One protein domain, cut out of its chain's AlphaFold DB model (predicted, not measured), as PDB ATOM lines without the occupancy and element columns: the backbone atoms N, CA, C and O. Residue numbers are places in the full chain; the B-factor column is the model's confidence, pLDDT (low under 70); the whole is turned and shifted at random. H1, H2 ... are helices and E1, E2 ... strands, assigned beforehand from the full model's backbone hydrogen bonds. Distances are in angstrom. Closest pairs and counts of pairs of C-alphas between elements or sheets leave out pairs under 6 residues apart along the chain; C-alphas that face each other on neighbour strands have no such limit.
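Overview. This is residues 227 to 317 of the 319 residues of the protein "SH3b domain-containing protein" of Treponema denticola (strain ATCC 35405 / DSM 14222 / CIP 103919 / JCM 8153 / KCTC 15104) (UniProt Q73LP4). One strongly twisted sheet of five antiparallel strands makes the body, and the helix H2 packs slantwise over one of its faces, at E4, E5 and E3. The loop at the tip of the E1 and E2 hairpin lies at one end of the long axis and the link from H2 to E4 lies at the other, while the small helix H1 sits off the sheet. The printed part has 91 residues with five named strands and two named helices, in the order E1 E2 E3 H1 H2 E4 E5; the class is mixed, helices and strands, and the sheet's order is E1 - E2 - E3 - E4 - E5. The whole is only just compact, close to loose, with a radius of gyration of the C-alphas of 14.3 A, and it is elongated, with spans of 46 by 26 by 22 A.

Along the chain. E1 is residues 227 to 232, 16.8 A from first to last C-alpha, and begins at C-alpha 227 at (29.043, 8.314, 4.881). E2 is residues 238 to 249, 18.3 A for 12 residues, and it bends by 129 degrees at residue 246. E3 is residues 254 to 259, 15.9 A. H1 is residues 263 to 267, 6.1 A. H2 is residues 273 to 285, 18.7 A, and begins at C-alpha 273 at (36.916, 17.317, -14.028). E4 is residues 292 to 301, 28.2 A. E5 is residues 306 to 316, 28.4 A, bends by 65 degrees at residue 310 and ends at C-alpha 316 at (17.461, 21.068, 0.856).

Arrangement. E1, E2 and E3 form a meander, each strand the antiparallel neighbour of the one before. E1 and E2 are a hairpin with 125 degrees between their directions; N 228 and O 242 are 2.8 A apart, within hydrogen-bond range. The pairing of E2 is staggered: its residues 238 to 243 pair with E1 and its residues 244 to 249 with E3. In the E2 and E3 hairpin, N 254 and O 249 are 2.9 A apart. E3 and E4 are antiparallel at 152 degrees, with N 257 and O 298 at 2.8 A. E4 and E5 are a hairpin at 157 degrees, with N 295 and O 313 at 2.8 A. E1 and E5 are the edge strands, and from edge to edge the strands' lines turn by 158 degrees. H2 is on the sheet at a height over the sheet of 9.6 A, giving two layers, a helix on one face of a sheet. It lies over E4, and only just over E3 and E5, with 3 of its 13 C-alphas on each. On the local plane it stands at 36 degrees to E4, slantwise to the strands. The closest C-alphas of H2 and E4 are those of Phe 279 and Val 296, 6.4 A apart. H1 is not on the sheet; it is close to H2 but not clearly touching, the closest C-alphas being those of Ile 266 and Leu 276 at 7.6 A. In H1 every O i to N i+4 pair is within hydrogen-bond range; in H2, 8 of 9 are.

Size, cuts and confidence. The two C-alphas farthest apart are those of Lys 234 and Lys 287, at 46.8 A, and the first and last printed C-alphas are 16.6 A apart. The printed part has no cut. The link from H2 to E4 is short, with 6 residues; the other links are tight, and no link is long. The mean pLDDT of the printed part is 83.5, and the model's confidence is under 70 at residues 233 to 237, residues 245 to 251 and residue 317.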
ATOM      1  N   GLY A 227      27.720   8.895   5.058       80.81
ATOM      2  CA  GLY A 227      29.043   8.314   4.881       80.81
ATOM      3  C   GLY A 227      28.924   6.855   4.464       80.81
ATOM      4  O   GLY A 227      28.020   6.143   4.901       80.81
ATOM      5  N   VAL A 228      29.823   6.410   3.599       84.81
ATOM      6  CA  VAL A 228      29.959   5.004   3.242       84.81
ATOM      7  C   VAL A 228      31.423   4.610   3.258       84.81
ATOM      8  O   VAL A 228      32.266   5.294   2.679       84.81
ATOM      9  N   ILE A 229      31.712   3.479   3.894       83.94
ATOM     10  CA  ILE A 229      33.036   2.868   3.912       83.94
ATOM     11  C   ILE A 229      32.906   1.437   3.418       83.94
ATOM     12  O   ILE A 229      32.180   0.637   3.997       83.94
ATOM     13  N   VAL A 230      33.650   1.088   2.374       84.31
ATOM     14  CA  VAL A 230      33.749  -0.290   1.893       84.31
ATOM     15  C   VAL A 230      35.085  -0.867   2.330       84.31
ATOM     16  O   VAL A 230      36.145  -0.348   1.975       84.31
ATOM     17  N   ARG A 231      35.045  -1.967   3.080       76.12
ATOM     18  CA  ARG A 231      36.218  -2.710   3.545       76.12
ATOM     19  C   ARG A 231      36.298  -4.057   2.847       76.12
ATOM     20  O   ARG A 231      35.310  -4.780   2.774       76.12
ATOM     21  N   ASN A 232      37.483  -4.414   2.368       70.75
ATOM     22  CA  ASN A 232      37.779  -5.771   1.928       70.75
ATOM     23  C   ASN A 232      37.945  -6.666   3.160       70.75
ATOM     24  O   ASN A 232      38.809  -6.421   3.998       70.75
ATOM     25  N   LEU A 233      37.128  -7.710   3.264       52.56
ATOM     26  CA  LEU A 233      37.108  -8.590   4.430       52.56
ATOM     27  C   LEU A 233      38.319  -9.520   4.521       52.56
ATOM     28  O   LEU A 233      38.672  -9.927   5.618       52.56
ATOM     29  N   LYS A 234      38.999  -9.817   3.407       51.22
ATOM     30  CA  LYS A 234      40.194 -10.678   3.402       51.22
ATOM     31  C   LYS A 234      41.398 -10.025   4.086       51.22
ATOM     32  O   LYS A 234      42.284 -10.723   4.561       51.22
ATOM     33  N   ASN A 235      41.499  -8.698   4.041       53.16
ATOM     34  CA  ASN A 235      42.678  -7.976   4.538       53.16
ATOM     35  C   ASN A 235      42.349  -6.743   5.391       53.16
ATOM     36  O   ASN A 235      43.257  -5.993   5.744       53.16
ATOM     37  N   GLY A 236      41.069  -6.493   5.667       48.28
ATOM     38  CA  GLY A 236      40.582  -5.368   6.462       48.28
ATOM     39  C   GLY A 236      40.753  -3.987   5.823       48.28
ATOM     40  O   GLY A 236      40.403  -2.987   6.449       48.28
ATOM     41  N   ARG A 237      41.287  -3.881   4.598       68.06
ATOM     42  CA  ARG A 237      41.595  -2.580   3.984       68.06
ATOM     43  C   ARG A 237      40.329  -1.868   3.535       68.06
ATOM     44  O   ARG A 237      39.477  -2.468   2.878       68.06
ATOM     45  N   ILE A 238      40.266  -0.567   3.802       79.56
ATOM     46  CA  ILE A 238      39.297   0.328   3.171       79.56
ATOM     47  C   ILE A 238      39.644   0.413   1.682       79.56
ATOM     48  O   ILE A 238      40.773   0.738   1.314       79.56
ATOM     49  N   ILE A 239      38.686   0.062   0.831       84.50
ATOM     50  CA  ILE A 239      38.817   0.138  -0.631       84.50
ATOM     51  C   ILE A 239      38.010   1.289  -1.226       84.50
ATOM     52  O   ILE A 239      38.261   1.681  -2.364       84.50
ATOM     53  N   PHE A 240      37.061   1.823  -0.460       88.56
ATOM     54  CA  PHE A 240      36.317   3.020  -0.800       88.56
ATOM     55  C   PHE A 240      35.847   3.720   0.472       88.56
ATOM     56  O   PHE A 240      35.415   3.061   1.417       88.56
ATOM     57  N   GLU A 241      35.906   5.043   0.457       88.31
ATOM     58  CA  GLU A 241      35.339   5.923   1.468       88.31
ATOM     59  C   GLU A 241      34.721   7.113   0.739       88.31
ATOM     60  O   GLU A 241      35.331   7.670  -0.179       88.31
ATOM     61  N   GLY A 242      33.491   7.468   1.092       86.44
ATOM     62  CA  GLY A 242      32.799   8.557   0.425       86.44
ATOM     63  C   GLY A 242      31.392   8.778   0.940       86.44
ATOM     64  O   GLY A 242      31.060   8.475   2.085       86.44
ATOM     65  N   SER A 243      30.559   9.330   0.067       85.81
ATOM     66  CA  SER A 243      29.206   9.752   0.388       85.81
ATOM     67  C   SER A 243      28.180   9.077  -0.510       85.81
ATOM     68  O   SER A 243      28.404   8.913  -1.709       85.81
ATOM     69  N   TYR A 244      27.036   8.707   0.058       78.19
ATOM     70  CA  TYR A 244      25.940   8.061  -0.659       78.19
ATOM     71  C   TYR A 244      24.580   8.579  -0.180       78.19
ATOM     72  O   TYR A 244      24.476   9.205   0.878       78.19
ATOM     73  N   TYR A 245      23.538   8.351  -0.985       62.53
ATOM     74  CA  TYR A 245      22.224   8.955  -0.748       62.53
ATOM     75  C   TYR A 245      21.120   7.959  -0.372       62.53
ATOM     76  O   TYR A 245      20.440   8.165   0.634       62.53
ATOM     77  N   SER A 246      20.913   6.879  -1.134       60.56
ATOM     78  CA  SER A 246      19.682   6.086  -0.960       60.56
ATOM     79  C   SER A 246      19.807   4.575  -1.155       60.56
ATOM     80  O   SER A 246      19.035   3.843  -0.529       60.56
ATOM     81  N   SER A 247      20.764   4.070  -1.939       60.72
ATOM     82  CA  SER A 247      20.807   2.640  -2.270       60.72
ATOM     83  C   SER A 247      22.194   2.118  -2.661       60.72
ATOM     84  O   SER A 247      23.097   2.860  -3.047       60.72
ATOM     85  N   TRP A 248      22.342   0.796  -2.568       66.06
ATOM     86  CA  TRP A 248      23.443   0.037  -3.153       66.06
ATOM     87  C   TRP A 248      22.958  -1.320  -3.681       66.06
ATOM     88  O   TRP A 248      22.039  -1.937  -3.123       66.06
ATOM     89  N   ASN A 249      23.590  -1.774  -4.763       61.97
ATOM     90  CA  ASN A 249      23.425  -3.090  -5.367       61.97
ATOM     91  C   ASN A 249      24.662  -3.946  -5.052       61.97
ATOM     92  O   ASN A 249      25.706  -3.835  -5.695       61.97
ATOM     93  N   LEU A 250      24.537  -4.807  -4.044       61.59
ATOM     94  CA  LEU A 250      25.658  -5.585  -3.518       61.59
ATOM     95  C   LEU A 250      26.029  -6.786  -4.399       61.59
ATOM     96  O   LEU A 250      27.161  -7.257  -4.305       61.59
ATOM     97  N   ASP A 251      25.130  -7.219  -5.283       57.72
ATOM     98  CA  ASP A 251      25.341  -8.352  -6.195       57.72
ATOM     99  C   ASP A 251      26.267  -7.954  -7.356       57.72
ATOM    100  O   ASP A 251      27.031  -8.766  -7.875       57.72
ATOM    101  N   GLY A 252      26.236  -6.673  -7.737       71.69
ATOM    102  CA  GLY A 252      27.113  -6.085  -8.752       71.69
ATOM    103  C   GLY A 252      28.367  -5.405  -8.197       71.69
ATOM    104  O   GLY A 252      29.159  -4.883  -8.978       71.69
ATOM    105  N   TYR A 253      28.553  -5.384  -6.872       84.50
ATOM    106  CA  TYR A 253      29.549  -4.542  -6.192       84.50
ATOM    107  C   TYR A 253      29.382  -3.042  -6.479       84.50
ATOM    108  O   TYR A 253      30.364  -2.304  -6.590       84.50
ATOM    109  N   GLU A 254      28.136  -2.589  -6.627       86.56
ATOM    110  CA  GLU A 254      27.804  -1.222  -7.012       86.56
ATOM    111  C   GLU A 254      27.135  -0.450  -5.872       86.56
ATOM    112  O   GLU A 254      26.234  -0.938  -5.190       86.56
ATOM    113  N   ILE A 255      27.549   0.800  -5.685       85.12
ATOM    114  CA  ILE A 255      26.959   1.735  -4.723       85.12
ATOM    115  C   ILE A 255      26.636   3.030  -5.462       85.12
ATOM    116  O   ILE A 255      27.469   3.528  -6.222       85.12
ATOM    117  N   ASP A 256      25.447   3.589  -5.236       86.94
ATOM    118  CA  ASP A 256      25.102   4.899  -5.784       86.94
ATOM    119  C   ASP A 256      25.684   5.987  -4.873       86.94
ATOM    120  O   ASP A 256      25.169   6.271  -3.789       86.94
ATOM    121  N   ILE A 257      26.794   6.576  -5.312       89.56
ATOM    122  CA  ILE A 257      27.546   7.604  -4.591       89.56
ATOM    123  C   ILE A 257      27.155   8.996  -5.073       89.56
ATOM    124  O   ILE A 257      26.697   9.187  -6.206       89.56
ATOM    125  N   VAL A 258      27.362   9.986  -4.212       89.62
ATOM    126  CA  VAL A 258      27.026  11.378  -4.506       89.62
ATOM    127  C   VAL A 258      28.178  12.309  -4.182       89.62
ATOM    128  O   VAL A 258      28.898  12.117  -3.205       89.62
ATOM    129  N   TYR A 259      28.305  13.350  -4.997       90.25
ATOM    130  CA  TYR A 259      29.179  14.483  -4.739       90.25
ATOM    131  C   TYR A 259      28.331  15.740  -4.626       90.25
ATOM    132  O   TYR A 259      27.448  15.967  -5.451       90.25
ATOM    133  N   SER A 260      28.643  16.570  -3.636       88.44
ATOM    134  CA  SER A 260      28.079  17.910  -3.485       88.44
ATOM    135  C   SER A 260      29.221  18.926  -3.500       88.44
ATOM    136  O   SER A 260      29.641  19.356  -2.426       88.44
ATOM    137  N   PRO A 261      29.775  19.267  -4.680       88.88
ATOM    138  CA  PRO A 261      30.869  20.226  -4.781       88.88
ATOM    139  C   PRO A 261      30.533  21.543  -4.075       88.88
ATOM    140  O   PRO A 261      29.592  22.234  -4.468       88.88
ATOM    141  N   SER A 262      31.295  21.908  -3.044       86.31
ATOM    142  CA  SER A 262      31.215  23.251  -2.469       86.31
ATOM    143  C   SER A 262      32.059  24.235  -3.283       86.31
ATOM    144  O   SER A 262      32.979  23.845  -4.007       86.31
ATOM    145  N   GLU A 263      31.811  25.541  -3.134       86.06
ATOM    146  CA  GLU A 263      32.697  26.550  -3.729       86.06
ATOM    147  C   GLU A 263      34.155  26.370  -3.298       86.06
ATOM    148  O   GLU A 263      35.072  26.627  -4.079       86.06
ATOM    149  N   TRP A 264      34.365  25.959  -2.048       89.38
ATOM    150  CA  TRP A 264      35.694  25.728  -1.512       89.38
ATOM    151  C   TRP A 264      36.362  24.540  -2.209       89.38
ATOM    152  O   TRP A 264      37.505  24.672  -2.644       89.38
ATOM    153  N   ASP A 265      35.646  23.430  -2.407       87.94
ATOM    154  CA  ASP A 265      36.183  22.250  -3.099       87.94
ATOM    155  C   ASP A 265      36.579  22.583  -4.539       87.94
ATOM    156  O   ASP A 265      37.649  22.193  -5.007       87.94
ATOM    157  N   ILE A 266      35.741  23.362  -5.231       89.50
ATOM    158  CA  ILE A 266      35.990  23.795  -6.609       89.50
ATOM    159  C   ILE A 266      37.223  24.705  -6.669       89.50
ATOM    160  O   ILE A 266      38.123  24.466  -7.474       89.50
ATOM    161  N   LYS A 267      37.304  25.722  -5.797       90.88
ATOM    162  CA  LYS A 267      38.434  26.671  -5.749       90.88
ATOM    163  C   LYS A 267      39.765  25.984  -5.434       90.88
ATOM    164  O   LYS A 267      40.796  26.414  -5.941       90.88
ATOM    165  N   ASN A 268      39.742  24.922  -4.630       91.12
ATOM    166  CA  ASN A 268      40.936  24.182  -4.219       91.12
ATOM    167  C   ASN A 268      41.221  22.938  -5.080       91.12
ATOM    168  O   ASN A 268      42.080  22.134  -4.716       91.12
ATOM    169  N   GLY A 269      40.510  22.752  -6.200       89.06
ATOM    170  CA  GLY A 269      40.737  21.628  -7.113       89.06
ATOM    171  C   GLY A 269      40.468  20.250  -6.496       89.06
ATOM    172  O   GLY A 269      41.054  19.265  -6.935       89.06
ATOM    173  N   GLN A 270      39.599  20.172  -5.483       88.00
ATOM    174  CA  GLN A 270      39.213  18.927  -4.800       88.00
ATOM    175  C   GLN A 270      38.107  18.156  -5.542       88.00
ATOM    176  O   GLN A 270      37.671  17.095  -5.101       88.00
ATOM    177  N   VAL A 271      37.642  18.685  -6.676       89.81
ATOM    178  CA  VAL A 271      36.591  18.097  -7.509       89.81
ATOM    179  C   VAL A 271      37.208  17.674  -8.831       89.81
ATOM    180  O   VAL A 271      37.844  18.475  -9.518       89.81
ATOM    181  N   ASP A 272      37.013  16.415  -9.205       92.31
ATOM    182  CA  ASP A 272      37.492  15.913 -10.488       92.31
ATOM    183  C   ASP A 272      36.768  16.590 -11.676       92.31
ATOM    184  O   ASP A 272      35.651  17.100 -11.551       92.31
ATOM    185  N   GLN A 273      37.404  16.584 -12.852       93.50
ATOM    186  CA  GLN A 273      36.916  17.317 -14.028       93.50
ATOM    187  C   GLN A 273      35.543  16.849 -14.529       93.50
ATOM    188  O   GLN A 273      34.760  17.667 -15.012       93.50
ATOM    189  N   GLU A 274      35.248  15.551 -14.432       94.12
ATOM    190  CA  GLU A 274      33.971  14.984 -14.875       94.12
ATOM    191  C   GLU A 274      32.837  15.489 -13.972       94.12
ATOM    192  O   GLU A 274      31.847  16.036 -14.462       94.12
ATOM    193  N   THR A 275      33.028  15.412 -12.652       94.00
ATOM    194  CA  THR A 275      32.071  15.917 -11.658       94.00
ATOM    195  C   THR A 275      31.887  17.421 -11.762       94.00
ATOM    196  O   THR A 275      30.751  17.896 -11.746       94.00
ATOM    197  N   LEU A 276      32.974  18.177 -11.935       94.56
ATOM    198  CA  LEU A 276      32.907  19.626 -12.098       94.56
ATOM    199  C   LEU A 276      32.120  20.021 -13.353       94.56
ATOM    200  O   LEU A 276      31.312  20.951 -13.306       94.56
ATOM    201  N   LYS A 277      32.323  19.310 -14.467       94.25
ATOM    202  CA  LYS A 277      31.575  19.537 -15.707       94.25
ATOM    203  C   LYS A 277      30.081  19.291 -15.499       94.25
ATOM    204  O   LYS A 277      29.284  20.184 -15.772       94.25
ATOM    205  N   HIS A 278      29.716  18.126 -14.963       94.75
ATOM    206  CA  HIS A 278      28.325  17.775 -14.673       94.75
ATOM    207  C   HIS A 278      27.652  18.796 -13.748       94.75
ATOM    208  O   HIS A 278      26.560  19.278 -14.046       94.75
ATOM    209  N   PHE A 279      28.330  19.182 -12.665       93.31
ATOM    210  CA  PHE A 279      27.846  20.190 -11.726       93.31
ATOM    211  C   PHE A 279      27.602  21.543 -12.411       93.31
ATOM    212  O   PHE A 279      26.515  22.109 -12.305       93.31
ATOM    213  N   THR A 280      28.588  22.035 -13.167       91.19
ATOM    214  CA  THR A 280      28.525  23.354 -13.814       91.19
ATOM    215  C   THR A 280      27.446  23.401 -14.897       91.19
ATOM    216  O   THR A 280      26.726  24.391 -15.018       91.19
ATOM    217  N   ASP A 281      27.301  22.337 -15.690       91.19
ATOM    218  CA  ASP A 281      26.291  22.270 -16.748       91.19
ATOM    219  C   ASP A 281      24.866  22.209 -16.175       91.19
ATOM    220  O   ASP A 281      23.957  22.866 -16.694       91.19
ATOM    221  N   TYR A 282      24.673  21.507 -15.055       91.25
ATOM    222  CA  TYR A 282      23.391  21.511 -14.353       91.25
ATOM    223  C   TYR A 282      23.082  22.883 -13.739       91.25
ATOM    224  O   TYR A 282      21.981  23.404 -13.917       91.25
ATOM    225  N   GLN A 283      24.067  23.530 -13.112       88.81
ATOM    226  CA  GLN A 283      23.905  24.851 -12.498       88.81
ATOM    227  C   GLN A 283      23.549  25.951 -13.516       88.81
ATOM    228  O   GLN A 283      22.788  26.861 -13.198       88.81
ATOM    229  N   LYS A 284      24.037  25.866 -14.764       88.25
ATOM    230  CA  LYS A 284      23.652  26.806 -15.841       88.25
ATOM    231  C   LYS A 284      22.167  26.731 -16.197       88.25
ATOM    232  O   LYS A 284      21.594  27.729 -16.625       88.25
ATOM    233  N   SER A 285      21.566  25.549 -16.075       85.25
ATOM    234  CA  SER A 285      20.171  25.292 -16.457       85.25
ATOM    235  C   SER A 285      19.198  25.347 -15.276       85.25
ATOM    236  O   SER A 285      17.994  25.447 -15.494       85.25
ATOM    237  N   HIS A 286      19.705  25.332 -14.039       84.69
ATOM    238  CA  HIS A 286      18.902  25.286 -12.820       84.69
ATOM    239  C   HIS A 286      19.303  26.396 -11.850       84.69
ATOM    240  O   HIS A 286      20.389  26.394 -11.272       84.69
ATOM    241  N   LYS A 287      18.384  27.339 -11.629       82.75
ATOM    242  CA  LYS A 287      18.548  28.386 -10.621       82.75
ATOM    243  C   LYS A 287      18.210  27.816  -9.243       82.75
ATOM    244  O   LYS A 287      17.035  27.624  -8.940       82.75
ATOM    245  N   LEU A 288      19.237  27.562  -8.434       81.31
ATOM    246  CA  LEU A 288      19.078  27.104  -7.053       81.31
ATOM    247  C   LEU A 288      18.373  28.167  -6.206       81.31
ATOM    248  O   LEU A 288      18.651  29.366  -6.332       81.31
ATOM    249  N   LYS A 289      17.459  27.722  -5.346       83.44
ATOM    250  CA  LYS A 289      16.866  28.545  -4.291       83.44
ATOM    251  C   LYS A 289      17.786  28.598  -3.075       83.44
ATOM    252  O   LYS A 289      18.773  27.873  -2.969       83.44
ATOM    253  N   GLU A 290      17.442  29.477  -2.142       77.44
ATOM    254  CA  GLU A 290      18.106  29.539  -0.845       77.44
ATOM    255  C   GLU A 290      18.047  28.163  -0.158       77.44
ATOM    256  O   GLU A 290      16.999  27.515  -0.153       77.44
ATOM    257  N   PHE A 291      19.185  27.714   0.380       77.44
ATOM    258  CA  PHE A 291      19.370  26.406   1.027       77.44
ATOM    259  C   PHE A 291      19.290  25.170   0.112       77.44
ATOM    260  O   PHE A 291      19.376  24.051   0.618       77.44
ATOM    261  N   GLU A 292      19.185  25.334  -1.210       84.88
ATOM    262  CA  GLU A 292      19.300  24.222  -2.161       84.88
ATOM    263  C   GLU A 292      20.761  23.972  -2.567       84.88
ATOM    264  O   GLU A 292      21.531  24.904  -2.804       84.88
ATOM    265  N   TYR A 293      21.135  22.701  -2.709       86.12
ATOM    266  CA  TYR A 293      22.416  22.293  -3.285       86.12
ATOM    267  C   TYR A 293      22.255  21.110  -4.243       86.12
ATOM    268  O   TYR A 293      21.280  20.357  -4.184       86.12
ATOM    269  N   ILE A 294      23.218  20.973  -5.159       89.19
ATOM    270  CA  ILE A 294      23.208  19.963  -6.222       89.19
ATOM    271  C   ILE A 294      24.010  18.750  -5.766       89.19
ATOM    272  O   ILE A 294      25.196  18.858  -5.456       89.19
ATOM    273  N   LEU A 295      23.380  17.584  -5.822       90.19
ATOM    274  CA  LEU A 295      24.052  16.297  -5.807       90.19
ATOM    275  C   LEU A 295      24.312  15.830  -7.235       90.19
ATOM    276  O   LEU A 295      23.383  15.674  -8.027       90.19
ATOM    277  N   VAL A 296      25.572  15.544  -7.544       93.00
ATOM    278  CA  VAL A 296      25.968  14.815  -8.751       93.00
ATOM    279  C   VAL A 296      26.051  13.335  -8.395       93.00
ATOM    280  O   VAL A 296      26.817  12.951  -7.508       93.00
ATOM    281  N   LYS A 297      25.248  12.505  -9.065       91.88
ATOM    282  CA  LYS A 297      25.065  11.092  -8.723       91.88
ATOM    283  C   LYS A 297      25.825  10.195  -9.684       91.88
ATOM    284  O   LYS A 297      25.722  10.332 -10.909       91.88
ATOM    285  N   TYR A 298      26.505   9.207  -9.120       92.25
ATOM    286  CA  TYR A 298      27.187   8.168  -9.872       92.25
ATOM    287  C   TYR A 298      26.858   6.791  -9.324       92.25
ATOM    288  O   TYR A 298      26.765   6.606  -8.116       92.25
ATOM    289  N   ARG A 299      26.795   5.802 -10.209       91.00
ATOM    290  CA  ARG A 299      26.887   4.396  -9.826       91.00
ATOM    291  C   ARG A 299      28.347   3.989  -9.812       91.00
ATOM    292  O   ARG A 299      28.987   4.048 -10.859       91.00
ATOM    293  N   TYR A 300      28.877   3.617  -8.656       91.12
ATOM    294  CA  TYR A 300      30.279   3.255  -8.478       91.12
ATOM    295  C   TYR A 300      30.439   1.765  -8.214       91.12
ATOM    296  O   TYR A 300      29.924   1.254  -7.224       91.12
ATOM    297  N   ASN A 301      31.203   1.093  -9.070       92.19
ATOM    298  CA  ASN A 301      31.669  -0.260  -8.837       92.19
ATOM    299  C   ASN A 301      32.976  -0.217  -8.033       92.19
ATOM    300  O   ASN A 301      34.018   0.204  -8.545       92.19
ATOM    301  N   PHE A 302      32.936  -0.664  -6.777       87.25
ATOM    302  CA  PHE A 302      34.087  -0.569  -5.869       87.25
ATOM    303  C   PHE A 302      35.157  -1.647  -6.094       87.25
ATOM    304  O   PHE A 302      36.248  -1.551  -5.530       87.25
ATOM    305  N   VAL A 303      34.887  -2.643  -6.942       86.31
ATOM    306  CA  VAL A 303      35.871  -3.652  -7.365       86.31
ATOM    307  C   VAL A 303      36.631  -3.169  -8.594       86.31
ATOM    308  O   VAL A 303      37.861  -3.141  -8.591       86.31
ATOM    309  N   GLU A 304      35.907  -2.738  -9.626       91.06
ATOM    310  CA  GLU A 304      36.489  -2.213 -10.865       91.06
ATOM    311  C   GLU A 304      37.061  -0.803 -10.707       91.06
ATOM    312  O   GLU A 304      37.823  -0.349 -11.561       91.06
ATOM    313  N   LYS A 305      36.688  -0.105  -9.627       90.25
ATOM    314  CA  LYS A 305      37.013   1.305  -9.371       90.25
ATOM    315  C   LYS A 305      36.555   2.220 -10.503       90.25
ATOM    316  O   LYS A 305      37.232   3.179 -10.868       90.25
ATOM    317  N   LYS A 306      35.389   1.908 -11.061       92.00
ATOM    318  CA  LYS A 306      34.755   2.682 -12.126       92.00
ATOM    319  C   LYS A 306      33.447   3.241 -11.632       92.00
ATOM    320  O   LYS A 306      32.700   2.563 -10.934       92.00
ATOM    321  N   ARG A 307      33.151   4.466 -12.044       92.00
ATOM    322  CA  ARG A 307      31.844   5.069 -11.834       92.00
ATOM    323  C   ARG A 307      31.186   5.402 -13.161       92.00
ATOM    324  O   ARG A 307      31.869   5.666 -14.148       92.00
ATOM    325  N   LYS A 308      29.861   5.403 -13.165       93.44
ATOM    326  CA  LYS A 308      29.019   5.813 -14.282       93.44
ATOM    327  C   LYS A 308      28.103   6.928 -13.808       93.44
ATOM    328  O   LYS A 308      27.419   6.759 -12.802       93.44
ATOM    329  N   PHE A 309      28.086   8.048 -14.521       93.75
ATOM    330  CA  PHE A 309      27.147   9.130 -14.245       93.75
ATOM    331  C   PHE A 309      25.703   8.633 -14.396       93.75
ATOM    332  O   PHE A 309      25.367   7.996 -15.399       93.75
ATOM    333  N   ILE A 310      24.858   8.898 -13.395       91.94
ATOM    334  CA  ILE A 310      23.452   8.456 -13.388       91.94
ATOM    335  C   ILE A 310      22.447   9.595 -13.211       91.94
ATOM    336  O   ILE A 310      21.257   9.364 -13.409       91.94
ATOM    337  N   GLY A 311      22.885  10.812 -12.877       92.00
ATOM    338  CA  GLY A 311      21.991  11.967 -12.839       92.00
ATOM    339  C   GLY A 311      22.334  13.006 -11.782       92.00
ATOM    340  O   GLY A 311      23.433  13.039 -11.229       92.00
ATOM    341  N   TYR A 312      21.343  13.848 -11.510       90.69
ATOM    342  CA  TYR A 312      21.411  14.947 -10.556       90.69
ATOM    343  C   TYR A 312      20.261  14.849  -9.559       90.69
ATOM    344  O   TYR A 312      19.219  14.269  -9.866       90.69
ATOM    345  N   GLU A 313      20.434  15.449  -8.389       87.31
ATOM    346  CA  GLU A 313      19.367  15.608  -7.406       87.31
ATOM    347  C   GLU A 313      19.537  16.924  -6.652       87.31
ATOM    348  O   GLU A 313      20.655  17.313  -6.322       87.31
ATOM    349  N   ILE A 314      18.434  17.635  -6.417       86.25
ATOM    350  CA  ILE A 314      18.435  18.861  -5.616       86.25
ATOM    351  C   ILE A 314      18.057  18.483  -4.192       86.25
ATOM    352  O   ILE A 314      17.037  17.836  -3.960       86.25
ATOM    353  N   MET A 315      18.885  18.907  -3.247       78.88
ATOM    354  CA  MET A 315      18.685  18.676  -1.826       78.88
ATOM    355  C   MET A 315      18.500  19.990  -1.092       78.88
ATOM    356  O   MET A 315      19.110  20.998  -1.439       78.88
ATOM    357  N   PHE A 316      17.689  19.944  -0.039       77.25
ATOM    358  CA  PHE A 316      17.461  21.068   0.856       77.25
ATOM    359  C   PHE A 316      18.318  20.898   2.102       77.25
ATOM    360  O   PHE A 316      18.316  19.839   2.735       77.25
ATOM    361  N   ASN A 317      19.044  21.947   2.466       65.12
ATOM    362  CA  ASN A 317      19.710  22.009   3.749       65.12
ATOM    363  C   ASN A 317      18.663  22.357   4.817       65.12
ATOM    364  O   ASN A 317      18.338  23.524   5.024       65.12
TER     365      ASN A 317